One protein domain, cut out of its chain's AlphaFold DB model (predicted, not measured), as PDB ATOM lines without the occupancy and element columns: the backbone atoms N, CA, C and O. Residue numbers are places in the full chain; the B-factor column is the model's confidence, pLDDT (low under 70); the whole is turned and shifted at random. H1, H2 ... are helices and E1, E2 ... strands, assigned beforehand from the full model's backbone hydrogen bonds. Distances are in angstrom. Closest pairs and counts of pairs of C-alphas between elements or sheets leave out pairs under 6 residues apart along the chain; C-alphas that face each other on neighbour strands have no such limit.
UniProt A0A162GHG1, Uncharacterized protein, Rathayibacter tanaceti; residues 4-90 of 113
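AT A GLANCE: This is residues 4 to 90 of the 113 residues of an uncharacterized protein of Rathayibacter tanaceti (UniProt A0A162GHG1). What shape is it? Two helices, H1 and H3, cover one face of a three-stranded sheet in two layers; short H2 sits by the beginning of H3. What builds it? The 87 printed residues run H1 E1 E2 E3 H2 H3, mixed in class; E1 E2 E3 is a meander, each strand antiparallel to the one before. It is compact, radius of gyration of the C-alphas 12.2 A, spanning 35 by 26 by 24 A.

IN THESE COORDINATES: Where are the strands? E1 is residues 29 to 35, E2 41 to 46, E3 53 to 58. And the helices? H1, residues 4 to 18, runs 21.1 A from C-alpha 4 at (-9.285, 31.750, 17.462); H2 is 60 to 65; H3, 73 to 85, ends at C-alpha 85 at (12.221, 34.424, 16.256).

HOW THE PARTS SIT: What pairs the strands? Within hydrogen-bond range are N 31 and O 44, 2.9 A, in hairpin E1 and E2, and N 43 and O 56, 2.8 A, in hairpin E2 and E3. How do the helices stand? H1 and H3 are on the same face, heights 8.8 A and 9.9 A, and touch, closest C-alphas Phe 9 and Pro 73, 4.7 A. H2, not on the sheet, touches H3's residues 73 to 76 alone, closest C-alphas Ala 64 and Leu 76, 6.8 A; O i to N i+4 pairs are within range throughout H1 and H2, 8 of 9 in H3.

THE WHOLE: How large? The farthest C-alphas, Gly 50 and Val 69, are 38.2 A apart. Any weak spots? The printed part has no cut and no long link; pLDDT is under 70 at 68 to 70 and 88 to 90.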
ATOM      1  N   THR A   4      -9.325  30.601  18.381       88.44
ATOM      2  CA  THR A   4      -9.285  31.750  17.462       88.44
ATOM      3  C   THR A   4      -8.101  32.670  17.768       88.44
ATOM      4  O   THR A   4      -7.506  33.233  16.846       88.44
ATOM      5  N   ALA A   5      -7.703  32.804  19.035       91.50
ATOM      6  CA  ALA A   5      -6.528  33.581  19.420       91.50
ATOM      7  C   ALA A   5      -5.216  32.945  18.935       91.50
ATOM      8  O   ALA A   5      -4.374  33.654  18.382       91.50
ATOM      9  N   VAL A   6      -5.060  31.622  19.067       93.81
ATOM     10  CA  VAL A   6      -3.866  30.905  18.586       93.81
ATOM     11  C   VAL A   6      -3.748  31.008  17.070       93.81
ATOM     12  O   VAL A   6      -2.693  31.381  16.556       93.81
ATOM     13  N   ALA A   7      -4.844  30.785  16.341       94.75
ATOM     14  CA  ALA A   7      -4.860  30.929  14.889       94.75
ATOM     15  C   ALA A   7      -4.464  32.348  14.436       94.75
ATOM     16  O   ALA A   7      -3.718  32.516  13.468       94.75
ATOM     17  N   ARG A   8      -4.931  33.383  15.150       96.12
ATOM     18  CA  ARG A   8      -4.569  34.783  14.873       96.12
ATOM     19  C   ARG A   8      -3.093  35.060  15.137       96.12
ATOM     20  O   ARG A   8      -2.452  35.651  14.270       96.12
ATOM     21  N   PHE A   9      -2.565  34.593  16.267       95.88
ATOM     22  CA  PHE A   9      -1.144  34.687  16.601       95.88
ATOM     23  C   PHE A   9      -0.276  34.026  15.522       95.88
ATOM     24  O   PHE A   9       0.582  34.682  14.936       95.88
ATOM     25  N   VAL A  10      -0.551  32.759  15.186       96.38
ATOM     26  CA  VAL A  10       0.216  31.989  14.191       96.38
ATOM     27  C   VAL A  10       0.196  32.673  12.827       96.38
ATOM     28  O   VAL A  10       1.237  32.822  12.190       96.38
ATOM     29  N   ARG A  11      -0.983  33.114  12.373       97.06
ATOM     30  CA  ARG A  11      -1.137  33.795  11.082       97.06
ATOM     31  C   ARG A  11      -0.350  35.103  11.033       97.06
ATOM     32  O   ARG A  11       0.276  35.391  10.017       97.06
ATOM     33  N   HIS A  12      -0.400  35.894  12.104       97.06
ATOM     34  CA  HIS A  12       0.307  37.172  12.168       97.06
ATOM     35  C   HIS A  12       1.821  36.964  12.220       97.06
ATOM     36  O   HIS A  12       2.544  37.578  11.443       97.06
ATOM     37  N   LEU A  13       2.294  36.022  13.041       96.69
ATOM     38  CA  LEU A  13       3.714  35.689  13.127       96.69
ATOM     39  C   LEU A  13       4.260  35.176  11.789       96.69
ATOM     40  O   LEU A  13       5.317  35.620  11.351       96.69
ATOM     41  N   ARG A  14       3.507  34.313  11.094       97.00
ATOM     42  CA  ARG A  14       3.843  33.886   9.731       97.00
ATOM     43  C   ARG A  14       4.015  35.081   8.798       97.00
ATOM     44  O   ARG A  14       5.013  35.151   8.092       97.00
ATOM     45  N   SER A  15       3.068  36.020   8.825       95.88
ATOM     46  CA  SER A  15       3.145  37.223   7.997       95.88
ATOM     47  C   SER A  15       4.400  38.037   8.290       95.88
ATOM     48  O   SER A  15       4.959  38.583   7.353       95.88
ATOM     49  N   ARG A  16       4.848  38.124   9.549       94.94
ATOM     50  CA  ARG A  16       6.086  38.834   9.918       94.94
ATOM     51  C   ARG A  16       7.342  38.098   9.445       94.94
ATOM     52  O   ARG A  16       8.273  38.739   8.975       94.94
ATOM     53  N   VAL A  17       7.354  36.767   9.519       93.12
ATOM     54  CA  VAL A  17       8.459  35.935   9.008       93.12
ATOM     55  C   VAL A  17       8.555  35.987   7.480       93.12
ATOM     56  O   VAL A  17       9.652  35.993   6.942       93.12
ATOM     57  N   GLU A  18       7.426  36.033   6.773       93.19
ATOM     58  CA  GLU A  18       7.386  36.105   5.303       93.19
ATOM     59  C   GLU A  18       7.477  37.556   4.768       93.19
ATOM     60  O   GLU A  18       7.584  37.769   3.555       93.19
ATOM     61  N   ASP A  19       7.443  38.564   5.649       88.81
ATOM     62  CA  ASP A  19       7.533  39.987   5.300       88.81
ATOM     63  C   ASP A  19       8.980  40.390   5.007       88.81
ATOM     64  O   ASP A  19       9.701  40.857   5.884       88.81
ATOM     65  N   ASN A  20       9.390  40.251   3.748       76.44
ATOM     66  CA  ASN A  20      10.738  40.573   3.264       76.44
ATOM     67  C   ASN A  20      11.127  42.068   3.354       76.44
ATOM     68  O   ASN A  20      12.196  42.444   2.869       76.44
ATOM     69  N   LEU A  21      10.271  42.940   3.903       83.44
ATOM     70  CA  LEU A  21      10.600  44.349   4.142       83.44
ATOM     71  C   LEU A  21      11.351  44.565   5.463       83.44
ATOM     72  O   LEU A  21      12.084  45.548   5.580       83.44
ATOM     73  N   ASP A  22      11.189  43.676   6.448       85.25
ATOM     74  CA  ASP A  22      11.949  43.727   7.699       85.25
ATOM     75  C   ASP A  22      13.312  43.031   7.506       85.25
ATOM     76  O   ASP A  22      13.354  41.839   7.216       85.25
ATOM     77  N   PRO A  23      14.462  43.704   7.688       85.75
ATOM     78  CA  PRO A  23      15.770  43.059   7.547       85.75
ATOM     79  C   PRO A  23      15.954  41.828   8.445       85.75
ATOM     80  O   PRO A  23      16.749  40.947   8.120       85.75
ATOM     81  N   ARG A  24      15.214  41.757   9.560       83.81
ATOM     82  CA  ARG A  24      15.220  40.621  10.488       83.81
ATOM     83  C   ARG A  24      14.584  39.354   9.915       83.81
ATOM     84  O   ARG A  24      14.920  38.264  10.363       83.81
ATOM     85  N   SER A  25      13.675  39.474   8.949       86.00
ATOM     86  CA  SER A  25      13.003  38.332   8.318       86.00
ATOM     87  C   SER A  25      13.745  37.811   7.087       86.00
ATOM     88  O   SER A  25      13.483  36.697   6.649       86.00
ATOM     89  N   ALA A  26      14.695  38.581   6.544       84.00
ATOM     90  CA  ALA A  26      15.272  38.360   5.217       84.00
ATOM     91  C   ALA A  26      15.903  36.971   4.999       84.00
ATOM     92  O   ALA A  26      16.046  36.530   3.859       84.00
ATOM     93  N   GLN A  27      16.315  36.297   6.075       86.12
ATOM     94  CA  GLN A  27      16.891  34.949   6.025       86.12
ATOM     95  C   GLN A  27      15.974  33.887   6.641       86.12
ATOM     96  O   GLN A  27      16.211  32.693   6.456       86.12
ATOM     97  N   LEU A  28      14.914  34.299   7.336       91.06
ATOM     98  CA  LEU A  28      14.018  33.378   8.008       91.06
ATOM     99  C   LEU A  28      13.154  32.632   6.992       91.06
ATOM    100  O   LEU A  28      12.666  33.193   6.014       91.06
ATOM    101  N   VAL A  29      12.926  31.348   7.249       92.56
ATOM    102  CA  VAL A  29      12.036  30.525   6.427       92.56
ATOM    103  C   VAL A  29      10.950  29.945   7.308       92.56
ATOM    104  O   VAL A  29      11.227  29.122   8.179       92.56
ATOM    105  N   TRP A  30       9.700  30.339   7.066       94.31
ATOM    106  CA  TRP A  30       8.556  29.707   7.711       94.31
ATOM    107  C   TRP A  30       8.454  28.238   7.291       94.31
ATOM    108  O   TRP A  30       8.444  27.925   6.100       94.31
ATOM    109  N   VAL A  31       8.349  27.329   8.261       92.75
ATOM    110  CA  VAL A  31       8.126  25.901   7.993       92.75
ATOM    111  C   VAL A  31       6.687  25.537   8.327       92.75
ATOM    112  O   VAL A  31       5.962  25.020   7.476       92.75
ATOM    113  N   ARG A  32       6.251  25.808   9.560       91.75
ATOM    114  CA  ARG A  32       4.914  25.442  10.037       91.75
ATOM    115  C   ARG A  32       4.534  26.263  11.261       91.75
ATOM    116  O   ARG A  32       5.385  26.593  12.073       91.75
ATOM    117  N   GLY A  33       3.241  26.508  11.437       92.56
ATOM    118  CA  GLY A  33       2.698  26.950  12.717       92.56
ATOM    119  C   GLY A  33       1.358  26.281  12.960       92.56
ATOM    120  O   GLY A  33       0.529  26.233  12.050       92.56
ATOM    121  N   VAL A  34       1.172  25.716  14.147       91.00
ATOM    122  CA  VAL A  34      -0.030  24.958  14.517       91.00
ATOM    123  C   VAL A  34      -0.392  25.195  15.974       91.00
ATOM    124  O   VAL A  34       0.467  25.511  16.789       91.00
ATOM    125  N   GLU A  35      -1.669  25.021  16.295       90.94
ATOM    126  CA  GLU A  35      -2.120  24.825  17.671       90.94
ATOM    127  C   GLU A  35      -1.940  23.344  18.029       90.94
ATOM    128  O   GLU A  35      -2.325  22.474  17.243       90.94
ATOM    129  N   ASN A  36      -1.326  23.053  19.174       86.81
ATOM    130  CA  ASN A  36      -1.200  21.684  19.666       86.81
ATOM    131  C   ASN A  36      -2.438  21.249  20.476       86.81
ATOM    132  O   ASN A  36      -3.362  22.028  20.701       86.81
ATOM    133  N   ALA A  37      -2.452  19.999  20.950       83.75
ATOM    134  CA  ALA A  37      -3.574  19.445  21.718       83.75
ATOM    135  C   ALA A  37      -3.860  20.172  23.050       83.75
ATOM    136  O   ALA A  37      -4.979  20.091  23.553       83.75
ATOM    137  N   ASP A  38      -2.874  20.887  23.598       85.19
ATOM    138  CA  ASP A  38      -2.986  21.647  24.848       85.19
ATOM    139  C   ASP A  38      -3.417  23.113  24.610       85.19
ATOM    140  O   ASP A  38      -3.619  23.864  25.566       85.19
ATOM    141  N   GLY A  39      -3.589  23.530  23.348       88.25
ATOM    142  CA  GLY A  39      -3.943  24.903  22.975       88.25
ATOM    143  C   GLY A  39      -2.753  25.868  22.905       88.25
ATOM    144  O   GLY A  39      -2.942  27.087  22.908       88.25
ATOM    145  N   ASP A  40      -1.522  25.353  22.857       91.06
ATOM    146  CA  ASP A  40      -0.319  26.164  22.673       91.06
ATOM    147  C   ASP A  40      -0.018  26.371  21.185       91.06
ATOM    148  O   ASP A  40      -0.220  25.479  20.358       91.06
ATOM    149  N   ALA A  41       0.556  27.526  20.848       92.38
ATOM    150  CA  ALA A  41       1.088  27.767  19.515       92.38
ATOM    151  C   ALA A  41       2.471  27.117  19.381       92.38
ATOM    152  O   ALA A  41       3.398  27.468  20.110       92.38
ATOM    153  N   VAL A  42       2.635  26.215  18.421       91.69
ATOM    154  CA  VAL A  42       3.932  25.665  18.023       91.69
ATOM    155  C   VAL A  42       4.358  26.298  16.711       91.69
ATOM    156  O   VAL A  42       3.616  26.245  15.730       91.69
ATOM    157  N   ILE A  43       5.560  26.869  16.691       93.00
ATOM    158  CA  ILE A  43       6.137  27.586  15.555       93.00
ATOM    159  C   ILE A  43       7.427  26.893  15.132       93.00
ATOM    160  O   ILE A  43       8.341  26.740  15.937       93.00
ATOM    161  N   LEU A  44       7.499  26.505  13.861       91.75
ATOM    162  CA  LEU A  44       8.664  25.910  13.221       91.75
ATOM    163  C   LEU A  44       9.152  26.827  12.101       91.75
ATOM    164  O   LEU A  44       8.386  27.193  11.201       91.75
ATOM    165  N   TYR A  45      10.434  27.162  12.122       92.19
ATOM    166  CA  TYR A  45      11.071  28.024  11.127       92.19
ATOM    167  C   TYR A  45      12.544  27.645  10.944       92.19
ATOM    168  O   TYR A  45      13.061  26.794  11.660       92.19
ATOM    169  N   ARG A  46      13.228  28.228   9.961       90.50
ATOM    170  CA  ARG A  46      14.690  28.135   9.814       90.50
ATOM    171  C   ARG A  46      15.291  29.525   9.941       90.50
ATOM    172  O   ARG A  46      14.703  30.474   9.432       90.50
ATOM    173  N   GLU A  47      16.463  29.614  10.560       86.94
ATOM    174  CA  GLU A  47      17.235  30.864  10.681       86.94
ATOM    175  C   GLU A  47      17.835  31.310   9.337       86.94
ATOM    176  O   GLU A  47      18.088  32.490   9.116       86.94
ATOM    177  N   SER A  48      18.067  30.354   8.432       86.81
ATOM    178  CA  SER A  48      18.568  30.585   7.078       86.81
ATOM    179  C   SER A  48      18.057  29.515   6.102       86.81
ATOM    180  O   SER A  48      17.694  28.404   6.522       86.81
ATOM    181  N   PRO A  49      18.041  29.787   4.782       86.38
ATOM    182  CA  PRO A  49      17.714  28.776   3.783       86.38
ATOM    183  C   PRO A  49      18.661  27.571   3.878       86.38
ATOM    184  O   PRO A  49      19.875  27.704   3.755       86.38
ATOM    185  N   GLY A  50      18.101  26.379   4.101       83.06
ATOM    186  CA  GLY A  50      18.875  25.140   4.265       83.06
ATOM    187  C   GLY A  50      19.471  24.914   5.662       83.06
ATOM    188  O   GLY A  50      20.006  23.834   5.904       83.06
ATOM    189  N   GLY A  51      19.338  25.870   6.591       85.31
ATOM    190  CA  GLY A  51      19.709  25.701   8.003       85.31
ATOM    191  C   GLY A  51      18.779  24.737   8.755       85.31
ATOM    192  O   GLY A  51      17.755  24.337   8.201       85.31
ATOM    193  N   PRO A  52      19.094  24.335  10.001       85.31
ATOM    194  CA  PRO A  52      18.240  23.439  10.786       85.31
ATOM    195  C   PRO A  52      16.849  24.042  11.040       85.31
ATOM    196  O   PRO A  52      16.672  25.260  11.012       85.31
ATOM    197  N   VAL A  53      15.853  23.182  11.278       87.94
ATOM    198  CA  VAL A  53      14.532  23.644  11.729       87.94
ATOM    199  C   VAL A  53      14.626  23.976  13.211       87.94
ATOM    200  O   VAL A  53      15.097  23.159  13.997       87.94
ATOM    201  N   VAL A  54      14.161  25.160  13.578       88.50
ATOM    202  CA  VAL A  54      14.038  25.646  14.948       88.50
ATOM    203  C   VAL A  54      12.574  25.583  15.361       88.50
ATOM    204  O   VAL A  54      11.694  25.967  14.586       88.50
ATOM    205  N   GLY A  55      12.320  25.084  16.568       89.12
ATOM    206  CA  GLY A  55      10.990  24.973  17.155       89.12
ATOM    207  C   GLY A  55      10.833  25.883  18.367       89.12
ATOM    208  O   GLY A  55      11.713  25.930  19.220       89.12
ATOM    209  N   ARG A  56       9.699  26.582  18.456       89.69
ATOM    210  CA  ARG A  56       9.288  27.357  19.635       89.69
ATOM    211  C   ARG A  56       7.850  27.030  20.013       89.69
ATOM    212  O   ARG A  56       7.000  26.855  19.136       89.69
ATOM    213  N   ARG A  57       7.568  26.980  21.316       90.56
ATOM    214  CA  ARG A  57       6.222  26.762  21.865       90.56
ATOM    215  C   ARG A  57       5.793  27.963  22.701       90.56
ATOM    216  O   ARG A  57       6.478  28.332  23.649       90.56
ATOM    217  N   TYR A  58       4.627  28.516  22.392       90.56
ATOM    218  CA  TYR A  58       4.038  29.637  23.114       90.56
ATOM    219  C   TYR A  58       2.714  29.232  23.741       90.56
ATOM    220  O   TYR A  58       1.696  29.079  23.060       90.56
ATOM    221  N   ARG A  59       2.708  29.157  25.071       91.69
ATOM    222  CA  ARG A  59       1.467  29.187  25.836       91.69
ATOM    223  C   ARG A  59       1.010  30.634  25.951       91.69
ATOM    224  O   ARG A  59       1.499  31.376  26.797       91.69
ATOM    225  N   LEU A  60       0.086  31.055  25.086       90.19
ATOM    226  CA  LEU A  60      -0.217  32.481  24.902       90.19
ATOM    227  C   LEU A  60      -0.691  33.198  26.174       90.19
ATOM    228  O   LEU A  60      -0.458  34.392  26.308       90.19
ATOM    229  N   GLN A  61      -1.344  32.501  27.109       88.00
ATOM    230  CA  GLN A  61      -1.745  33.105  28.387       88.00
ATOM    231  C   GLN A  61      -0.542  33.461  29.259       88.00
ATOM    232  O   GLN A  61      -0.475  34.570  29.783       88.00
ATOM    233  N   ASP A  62       0.400  32.531  29.376       89.88
ATOM    234  CA  ASP A  62       1.603  32.698  30.186       89.88
ATOM    235  C   ASP A  62       2.533  33.710  29.509       89.88
ATOM    236  O   ASP A  62       3.072  34.596  30.164       89.88
ATOM    237  N   TYR A  63       2.634  33.642  28.179       89.62
ATOM    238  CA  TYR A  63       3.396  34.595  27.379       89.62
ATOM    239  C   TYR A  63       2.842  36.018  27.511       89.62
ATOM    240  O   TYR A  63       3.595  36.955  27.750       89.62
ATOM    241  N   ALA A  64       1.518  36.195  27.447       89.69
ATOM    242  CA  ALA A  64       0.892  37.503  27.630       89.69
ATOM    243  C   ALA A  64       1.128  38.097  29.024       89.69
ATOM    244  O   ALA A  64       1.235  39.314  29.151       89.69
ATOM    245  N   ALA A  65       1.230  37.261  30.061       88.94
ATOM    246  CA  ALA A  65       1.478  37.721  31.424       88.94
ATOM    247  C   ALA A  65       2.855  38.394  31.599       88.94
ATOM    248  O   ALA A  65       3.031  39.155  32.548       88.94
ATOM    249  N   LEU A  66       3.806  38.160  30.684       87.19
ATOM    250  CA  LEU A  66       5.126  38.800  30.691       87.19
ATOM    251  C   LEU A  66       5.098  40.259  30.201       87.19
ATOM    252  O   LEU A  66       6.020  41.014  30.502       87.19
ATOM    253  N   PHE A  67       4.056  40.666  29.465       81.75
ATOM    254  CA  PHE A  67       4.004  41.938  28.724       81.75
ATOM    255  C   PHE A  67       2.767  42.788  29.060       81.75
ATOM    256  O   PHE A  67       2.260  43.515  28.205       81.75
ATOM    257  N   ASP A  68       2.291  42.681  30.302       68.50
ATOM    258  CA  ASP A  68       1.050  43.258  30.833       68.50
ATOM    259  C   ASP A  68      -0.269  42.677  30.278       68.50
ATOM    260  O   ASP A  68      -0.428  42.271  29.122       68.50
ATOM    261  N   VAL A  69      -1.267  42.653  31.168       56.97
ATOM    262  CA  VAL A  69      -2.590  42.053  30.959       56.97
ATOM    263  C   VAL A  69      -3.363  42.812  29.872       56.97
ATOM    264  O   VAL A  69      -3.831  43.925  30.096       56.97
ATOM    265  N   GLY A  70      -3.545  42.186  28.703       66.31
ATOM    266  CA  GLY A  70      -4.402  42.701  27.624       66.31
ATOM    267  C   GLY A  70      -3.783  42.724  26.224       66.31
ATOM    268  O   GLY A  70      -4.440  43.178  25.287       66.31
ATOM    269  N   SER A  71      -2.550  42.238  26.056       78.88
ATOM    270  CA  SER A  71      -1.920  42.146  24.733       78.88
ATOM    271  C   SER A  71      -2.742  41.274  23.771       78.88
ATOM    272  O   SER A  71      -3.093  40.135  24.081       78.88
ATOM    273  N   SER A  72      -3.064  41.820  22.594       90.88
ATOM    274  CA  SER A  72      -3.758  41.073  21.542       90.88
ATOM    275  C   SER A  72      -2.863  39.962  20.976       90.88
ATOM    276  O   SER A  72      -1.637  40.084  21.029       90.88
ATOM    277  N   PRO A  73      -3.435  38.903  20.371       92.81
ATOM    278  CA  PRO A  73      -2.646  37.854  19.723       92.81
ATOM    279  C   PRO A  73      -1.659  38.389  18.678       92.81
ATOM    280  O   PRO A  73      -0.552  37.880  18.567       92.81
ATOM    281  N   GLU A  74      -2.024  39.442  17.942       94.62
ATOM    282  CA  GLU A  74      -1.132  40.092  16.975       94.62
ATOM    283  C   GLU A  74       0.039  40.800  17.661       94.62
ATOM    284  O   GLU A  74       1.178  40.646  17.233       94.62
ATOM    285  N   ARG A  75      -0.213  41.510  18.770       92.38
ATOM    286  CA  ARG A  75       0.855  42.165  19.535       92.38
ATOM    287  C   ARG A  75       1.824  41.139  20.116       92.38
ATOM    288  O   ARG A  75       3.027  41.355  20.075       92.38
ATOM    289  N   LEU A  76       1.307  40.022  20.625       93.31
ATOM    290  CA  LEU A  76       2.138  38.916  21.101       93.31
ATOM    291  C   LEU A  76       2.963  38.311  19.963       93.31
ATOM    292  O   LEU A  76       4.118  37.972  20.180       93.31
ATOM    293  N   ALA A  77       2.404  38.200  18.758       94.62
ATOM    294  CA  ALA A  77       3.142  37.727  17.590       94.62
ATOM    295  C   ALA A  77       4.252  38.706  17.163       94.62
ATOM    296  O   ALA A  77       5.333  38.260  16.795       94.62
ATOM    297  N   ASP A  78       4.032  40.020  17.249       93.12
ATOM    298  CA  ASP A  78       5.077  41.017  16.972       93.12
ATOM    299  C   ASP A  78       6.218  40.965  18.002       93.12
ATOM    300  O   ASP A  78       7.391  41.090  17.637       93.12
ATOM    301  N   ILE A  79       5.882  40.743  19.277       91.25
ATOM    302  CA  ILE A  79       6.860  40.541  20.354       91.25
ATOM    303  C   ILE A  79       7.641  39.244  20.112       91.25
ATOM    304  O   ILE A  79       8.860  39.293  20.020       91.25
ATOM    305  N   ALA A  80       6.959  38.121  19.868       91.62
ATOM    306  CA  ALA A  80       7.598  36.844  19.538       91.62
ATOM    307  C   ALA A  80       8.487  36.939  18.289       91.62
ATOM    308  O   ALA A  80       9.554  36.340  18.218       91.62
ATOM    309  N   PHE A  81       8.094  37.718  17.283       92.81
ATOM    310  CA  PHE A  81       8.971  37.965  16.146       92.81
ATOM    311  C   PHE A  81      10.260  38.684  16.571       92.81
ATOM    312  O   PHE A  81      11.356  38.263  16.203       92.81
ATOM    313  N   THR A  82      10.125  39.761  17.342       89.38
ATOM    314  CA  THR A  82      11.229  40.662  17.701       89.38
ATOM    315  C   THR A  82      12.189  40.043  18.711       89.38
ATOM    316  O   THR A  82      13.396  40.134  18.518       89.38
ATOM    317  N   ASP A  83      11.660  39.403  19.749       85.12
ATOM    318  CA  ASP A  83      12.442  38.966  20.908       85.12
ATOM    319  C   ASP A  83      12.915  37.514  20.773       85.12
ATOM    320  O   ASP A  83      13.933  37.140  21.345       85.12
ATOM    321  N   ASP A  84      12.180  36.694  20.016       86.38
ATOM    322  CA  ASP A  84      12.363  35.245  20.016       86.38
ATOM    323  C   ASP A  84      12.780  34.689  18.645       86.38
ATOM    324  O   ASP A  84      13.716  33.890  18.537       86.38
ATOM    325  N   VAL A  85      12.061  35.048  17.582       85.44
ATOM    326  CA  VAL A  85      12.221  34.424  16.256       85.44
ATOM    327  C   VAL A  85      13.325  35.087  15.430       85.44
ATOM    328  O   VAL A  85      14.045  34.393  14.717       85.44
ATOM    329  N   SER A  86      13.460  36.412  15.505       82.31
ATOM    330  CA  SER A  86      14.489  37.144  14.752       82.31
ATOM    331  C   SER A  86      15.866  37.164  15.409       82.31
ATOM    332  O   SER A  86      16.857  37.396  14.716       82.31
ATOM    333  N   ASP A  87      15.932  36.903  16.712       77.31
ATOM    334  CA  ASP A  87      17.174  36.751  17.462       77.31
ATOM    335  C   ASP A  87      17.069  35.526  18.385       77.31
ATOM    336  O   ASP A  87      16.802  35.658  19.582       77.31
ATOM    337  N   PRO A  88      17.206  34.302  17.839       65.12
ATOM    338  CA  PRO A  88      17.082  33.065  18.601       65.12
ATOM    339  C   PRO A  88      18.313  32.842  19.489       65.12
ATOM    340  O   PRO A  88      19.115  31.927  19.299       65.12
ATOM    341  N   THR A  89      18.471  33.687  20.501       61.06
ATOM    342  CA  THR A  89      19.387  33.446  21.610       61.06
ATOM    343  C   THR A  89      18.687  32.565  22.641       61.06
ATOM    344  O   THR A  89      17.602  32.867  23.126       61.06
ATOM    345  N   GLY A  90      19.297  31.420  22.949       54.06
ATOM    346  CA  GLY A  90      18.722  30.409  23.837       54.06
ATOM    347  C   GLY A  90      18.927  29.010  23.272       54.06
ATOM    348  O   GLY A  90      18.485  28.687  22.175       54.06
TER     349      GLY A  90